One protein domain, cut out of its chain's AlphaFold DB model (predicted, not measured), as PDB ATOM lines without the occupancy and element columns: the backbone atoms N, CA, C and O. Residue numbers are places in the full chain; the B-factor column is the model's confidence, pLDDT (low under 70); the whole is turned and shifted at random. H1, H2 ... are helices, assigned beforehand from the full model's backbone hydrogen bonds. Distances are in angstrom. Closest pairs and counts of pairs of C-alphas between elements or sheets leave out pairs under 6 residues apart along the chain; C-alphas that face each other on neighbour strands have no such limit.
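Overview. This is residues 90 to 132 of the 259 residues of an uncharacterized protein of Porticoccaceae bacterium (UniProt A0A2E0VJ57). One longer helix, H1, forms one side, and the rest of the chain folds back over it in an arc, with H2 near its later half, H3 over its first residues and short H4 beyond H3. The printed part has 43 residues, with named helices H1, H2, H3, H4 in that order, no named strand, class all helix. It is compact, radius of gyration of the C-alphas 9.6 A, spanning 22 by 22 by 17 A.

Along the chain. H1, residues 92 to 104, begins at C-alpha (9.171, 37.161, 47.264) and is 18.4 A long. H2 is residues 109 to 112, 5.6 A; H3 is 116 to 123, 10.2 A; H4 is 126 to 129, 5.2 A, ending at C-alpha (-4.087, 34.988, 55.199).

Arrangement. H1 touches H3 with residues 92 to 96 alone, at a steep tilt of 39 degrees, opposite ways; the closest C-alphas, Gly 92 and Leu 123, are 5.6 A apart. H1, with residues 99 to 103 alone, and H2 only just touch, with 3 pairs of C-alphas within 8 A, and touch only at the corner; the closest C-alphas, Ile 99 and Val 109, are 6.9 A apart. H4 is close to but not clearly touching H3, closest C-alphas Gln 120 and Phe 127, 7.1 A. H2 and H4 are apart. Every O i to N i+4 pair is within hydrogen-bond range in H1 and H3; H2 and H4 are too short for one.

Size, cuts and confidence. The C-alphas farthest apart, Glu 105 and Val 121, are 23.5 A apart. The printed part has no cut, and its three links are tight. Model confidence is under 70 at residues 125 to 132.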
ATOM      1  N   PHE A  90      15.709  35.401  47.191       85.88
ATOM      2  CA  PHE A  90      14.464  35.152  46.477       85.88
ATOM      3  C   PHE A  90      13.688  36.454  46.287       85.88
ATOM      4  O   PHE A  90      13.517  37.232  47.220       85.88
ATOM      5  N   ASP A  91      13.158  36.640  45.083       87.88
ATOM      6  CA  ASP A  91      12.101  37.610  44.821       87.88
ATOM      7  C   ASP A  91      10.795  37.052  45.409       87.88
ATOM      8  O   ASP A  91      10.286  36.036  44.926       87.88
ATOM      9  N   GLY A  92      10.313  37.661  46.495       86.38
ATOM     10  CA  GLY A  92       9.171  37.161  47.264       86.38
ATOM     11  C   GLY A  92       7.887  37.067  46.442       86.38
ATOM     12  O   GLY A  92       7.202  36.047  46.501       86.38
ATOM     13  N   ASP A  93       7.603  38.069  45.609       84.50
ATOM     14  CA  ASP A  93       6.387  38.099  44.791       84.50
ATOM     15  C   ASP A  93       6.399  36.963  43.760       84.50
ATOM     16  O   ASP A  93       5.430  36.213  43.628       84.50
ATOM     17  N   LYS A  94       7.534  36.766  43.079       89.75
ATOM     18  CA  LYS A  94       7.686  35.658  42.121       89.75
ATOM     19  C   LYS A  94       7.683  34.297  42.802       89.75
ATOM     20  O   LYS A  94       7.165  33.333  42.245       89.75
ATOM     21  N   LEU A  95       8.286  34.191  43.986       89.56
ATOM     22  CA  LEU A  95       8.269  32.949  44.750       89.56
ATOM     23  C   LEU A  95       6.832  32.589  45.144       89.56
ATOM     24  O   LEU A  95       6.441  31.440  44.962       89.56
ATOM     25  N   ALA A  96       6.037  33.555  45.610       86.62
ATOM     26  CA  ALA A  96       4.628  33.344  45.930       86.62
ATOM     27  C   ALA A  96       3.827  32.865  44.706       86.62
ATOM     28  O   ALA A  96       3.123  31.862  44.804       86.62
ATOM     29  N   GLU A  97       4.001  33.508  43.546       89.50
ATOM     30  CA  GLU A  97       3.350  33.113  42.285       89.50
ATOM     31  C   GLU A  97       3.678  31.661  41.894       89.50
ATOM     32  O   GLU A  97       2.790  30.877  41.559       89.50
ATOM     33  N   VAL A  98       4.953  31.268  41.985       91.88
ATOM     34  CA  VAL A  98       5.384  29.899  41.664       91.88
ATOM     35  C   VAL A  98       4.817  28.889  42.662       91.88
ATOM     36  O   VAL A  98       4.404  27.805  42.257       91.88
ATOM     37  N   ILE A  99       4.789  29.216  43.958       88.88
ATOM     38  CA  ILE A  99       4.226  28.323  44.978       88.88
ATOM     39  C   ILE A  99       2.723  28.115  44.760       88.88
ATOM     40  O   ILE A  99       2.252  26.983  44.880       88.88
ATOM     41  N   GLU A 100       1.987  29.164  44.397       86.81
ATOM     42  CA  GLU A 100       0.560  29.060  44.076       86.81
ATOM     43  C   GLU A 100       0.314  28.183  42.853       86.81
ATOM     44  O   GLU A 100      -0.474  27.241  42.921       86.81
ATOM     45  N   TYR A 101       1.073  28.396  41.778       90.88
ATOM     46  CA  TYR A 101       1.011  27.537  40.597       90.88
ATOM     47  C   TYR A 101       1.250  26.056  40.945       90.88
ATOM     48  O   TYR A 101       0.510  25.174  40.512       90.88
ATOM     49  N   LEU A 102       2.264  25.756  41.766       89.62
ATOM     50  CA  LEU A 102       2.540  24.379  42.190       89.62
ATOM     51  C   LEU A 102       1.374  23.781  42.989       89.62
ATOM     52  O   LEU A 102       1.049  22.608  42.807       89.62
ATOM     53  N   ARG A 103       0.722  24.577  43.842       83.44
ATOM     54  CA  ARG A 103      -0.449  24.148  44.611       83.44
ATOM     55  C   ARG A 103      -1.653  23.866  43.712       83.44
ATOM     56  O   ARG A 103      -2.312  22.846  43.920       83.44
ATOM     57  N   GLU A 104      -1.935  24.732  42.740       89.81
ATOM     58  CA  GLU A 104      -3.011  24.531  41.757       89.81
ATOM     59  C   GLU A 104      -2.823  23.213  40.989       89.81
ATOM     60  O   GLU A 104      -3.769  22.438  40.824       89.81
ATOM     61  N   GLU A 105      -1.576  22.896  40.638       90.69
ATOM     62  CA  GLU A 105      -1.175  21.639  39.996       90.69
ATOM     63  C   GLU A 105      -1.076  20.444  40.968       90.69
ATOM     64  O   GLU A 105      -0.650  19.352  40.587       90.69
ATOM     65  N   GLN A 106      -1.485  20.613  42.233       85.88
ATOM     66  CA  GLN A 106      -1.446  19.591  43.290       85.88
ATOM     67  C   GLN A 106      -0.034  19.030  43.553       85.88
ATOM     68  O   GLN A 106       0.129  17.903  44.032       85.88
ATOM     69  N   ILE A 107       1.001  19.823  43.274       83.94
ATOM     70  CA  ILE A 107       2.391  19.528  43.615       83.94
ATOM     71  C   ILE A 107       2.650  20.047  45.030       83.94
ATOM     72  O   ILE A 107       2.477  21.224  45.334       83.94
ATOM     73  N   SER A 108       3.070  19.147  45.919       82.56
ATOM     74  CA  SER A 108       3.324  19.504  47.316       82.56
ATOM     75  C   SER A 108       4.546  20.424  47.430       82.56
ATOM     76  O   SER A 108       5.583  20.192  46.805       82.56
ATOM     77  N   VAL A 109       4.429  21.466  48.256       81.81
ATOM     78  CA  VAL A 109       5.482  22.471  48.483       81.81
ATOM     79  C   VAL A 109       6.765  21.827  49.001       81.81
ATOM     80  O   VAL A 109       7.863  22.248  48.653       81.81
ATOM     81  N   GLU A 110       6.650  20.749  49.769       79.75
ATOM     82  CA  GLU A 110       7.779  19.997  50.313       79.75
ATOM     83  C   GLU A 110       8.711  19.458  49.216       79.75
ATOM     84  O   GLU A 110       9.903  19.268  49.473       79.75
ATOM     85  N   GLN A 111       8.209  19.258  47.989       80.31
ATOM     86  CA  GLN A 111       9.014  18.836  46.834       80.31
ATOM     87  C   GLN A 111      10.015  19.910  46.389       80.31
ATOM     88  O   GLN A 111      11.064  19.594  45.835       80.31
ATOM     89  N   THR A 112       9.750  21.180  46.702       82.94
ATOM     90  CA  THR A 112      10.683  22.291  46.453       82.94
ATOM     91  C   THR A 112      11.824  22.349  47.475       82.94
ATOM     92  O   THR A 112      12.793  23.084  47.297       82.94
ATOM     93  N   GLY A 113      11.727  21.577  48.564       81.31
ATOM     94  CA  GLY A 113      12.660  21.606  49.690       81.31
ATOM     95  C   GLY A 113      12.333  22.655  50.757       81.31
ATOM     96  O   GLY A 113      12.890  22.572  51.862       81.31
ATOM     97  N   PHE A 114      11.410  23.580  50.473       84.81
ATOM     98  CA  PHE A 114      10.830  24.472  51.471       84.81
ATOM     99  C   PHE A 114       9.849  23.738  52.381       84.81
ATOM    100  O   PHE A 114       9.208  22.761  52.001       84.81
ATOM    101  N   ASN A 115       9.728  24.235  53.606       81.62
ATOM    102  CA  ASN A 115       8.577  23.958  54.452       81.62
ATOM    103  C   ASN A 115       7.741  25.232  54.631       81.62
ATOM    104  O   ASN A 115       8.203  26.332  54.330       81.62
ATOM    105  N   MET A 116       6.531  25.087  55.167       77.94
ATOM    106  CA  MET A 116       5.619  26.220  55.327       77.94
ATOM    107  C   MET A 116       6.175  27.332  56.232       77.94
ATOM    108  O   MET A 116       5.937  28.506  55.972       77.94
ATOM    109  N   ALA A 117       6.967  26.992  57.254       79.62
ATOM    110  CA  ALA A 117       7.625  27.987  58.100       79.62
ATOM    111  C   ALA A 117       8.761  28.720  57.363       79.62
ATOM    112  O   ALA A 117       8.944  29.913  57.589       79.62
ATOM    113  N   ASP A 118       9.494  28.044  56.469       82.00
ATOM    114  CA  ASP A 118      10.513  28.690  55.628       82.00
ATOM    115  C   ASP A 118       9.848  29.731  54.712       82.00
ATOM    116  O   ASP A 118      10.288  30.878  54.658       82.00
ATOM    117  N   LEU A 119       8.740  29.357  54.059       82.38
ATOM    118  CA  LEU A 119       7.970  30.267  53.207       82.38
ATOM    119  C   LEU A 119       7.328  31.404  53.996       82.38
ATOM    120  O   LEU A 119       7.353  32.536  53.537       82.38
ATOM    121  N   GLN A 120       6.811  31.144  55.197       79.00
ATOM    122  CA  GLN A 120       6.251  32.193  56.050       79.00
ATOM    123  C   GLN A 120       7.306  33.239  56.428       79.00
ATOM    124  O   GLN A 120       7.016  34.433  56.451       79.00
ATOM    125  N   VAL A 121       8.539  32.811  56.711       81.56
ATOM    126  CA  VAL A 121       9.642  33.740  56.993       81.56
ATOM    127  C   VAL A 121      10.016  34.552  55.750       81.56
ATOM    128  O   VAL A 121      10.336  35.729  55.885       81.56
ATOM    129  N   MET A 122       9.961  33.949  54.558       80.25
ATOM    130  CA  MET A 122      10.346  34.602  53.300       80.25
ATOM    131  C   MET A 122       9.262  35.518  52.713       80.25
ATOM    132  O   MET A 122       9.593  36.548  52.139       80.25
ATOM    133  N   LEU A 123       7.986  35.154  52.850       80.25
ATOM    134  CA  LEU A 123       6.845  35.815  52.201       80.25
ATOM    135  C   LEU A 123       5.979  36.627  53.180       80.25
ATOM    136  O   LEU A 123       5.133  37.414  52.762       80.25
ATOM    137  N   GLY A 124       6.194  36.466  54.489       72.69
ATOM    138  CA  GLY A 124       5.432  37.139  55.539       72.69
ATOM    139  C   GLY A 124       4.069  36.499  55.841       72.69
ATOM    140  O   GLY A 124       3.632  35.545  55.202       72.69
ATOM    141  N   ASP A 125       3.380  37.038  56.855       58.09
ATOM    142  CA  ASP A 125       2.084  36.518  57.329       58.09
ATOM    143  C   ASP A 125       0.934  36.741  56.325       58.09
ATOM    144  O   ASP A 125      -0.052  36.001  56.338       58.09
ATOM    145  N   ASP A 126       1.058  37.729  55.434       54.81
ATOM    146  CA  ASP A 126       0.037  38.046  54.427       54.81
ATOM    147  C   ASP A 126      -0.116  36.905  53.397       54.81
ATOM    148  O   ASP A 126      -1.233  36.616  52.966       54.81
ATOM    149  N   PHE A 127       0.960  36.154  53.121       53.69
ATOM    150  CA  PHE A 127       0.934  34.941  52.291       53.69
ATOM    151  C   PHE A 127       0.009  33.847  52.856       53.69
ATOM    152  O   PHE A 127      -0.615  33.102  52.113       53.69
ATOM    153  N   LEU A 128      -0.142  33.755  54.182       50.94
ATOM    154  CA  LEU A 128      -0.973  32.726  54.824       50.94
ATOM    155  C   LEU A 128      -2.440  33.140  55.023       50.94
ATOM    156  O   LEU A 128      -3.254  32.304  55.422       50.94
ATOM    157  N   THR A 129      -2.776  34.418  54.822       50.91
ATOM    158  CA  THR A 129      -4.087  34.988  55.199       50.91
ATOM    159  C   THR A 129      -4.989  35.351  54.020       50.91
ATOM    160  O   THR A 129      -6.159  35.668  54.244       50.91
ATOM    161  N   GLY A 130      -4.499  35.241  52.781       48.84
ATOM    162  CA  GLY A 130      -5.354  35.189  51.591       48.84
ATOM    163  C   GLY A 130      -6.194  33.905  51.535       48.84
ATOM    164  O   GLY A 130      -6.088  33.044  52.409       48.84
ATOM    165  N   GLU A 131      -7.000  33.737  50.480       44.34
ATOM    166  CA  GLU A 131      -7.860  32.559  50.198       44.34
ATOM    167  C   GLU A 131      -7.129  31.187  50.245       44.34
ATOM    168  O   GLU A 131      -7.742  30.131  50.140       44.34
ATOM    169  N   MET A 132      -5.818  31.177  50.494       47.66
ATOM    170  CA  MET A 132      -4.948  30.022  50.702       47.66
ATOM    171  C   MET A 132      -5.148  29.248  52.023       47.66
ATOM    172  O   MET A 132      -4.536  28.186  52.192       47.66
TER     173      MET A 132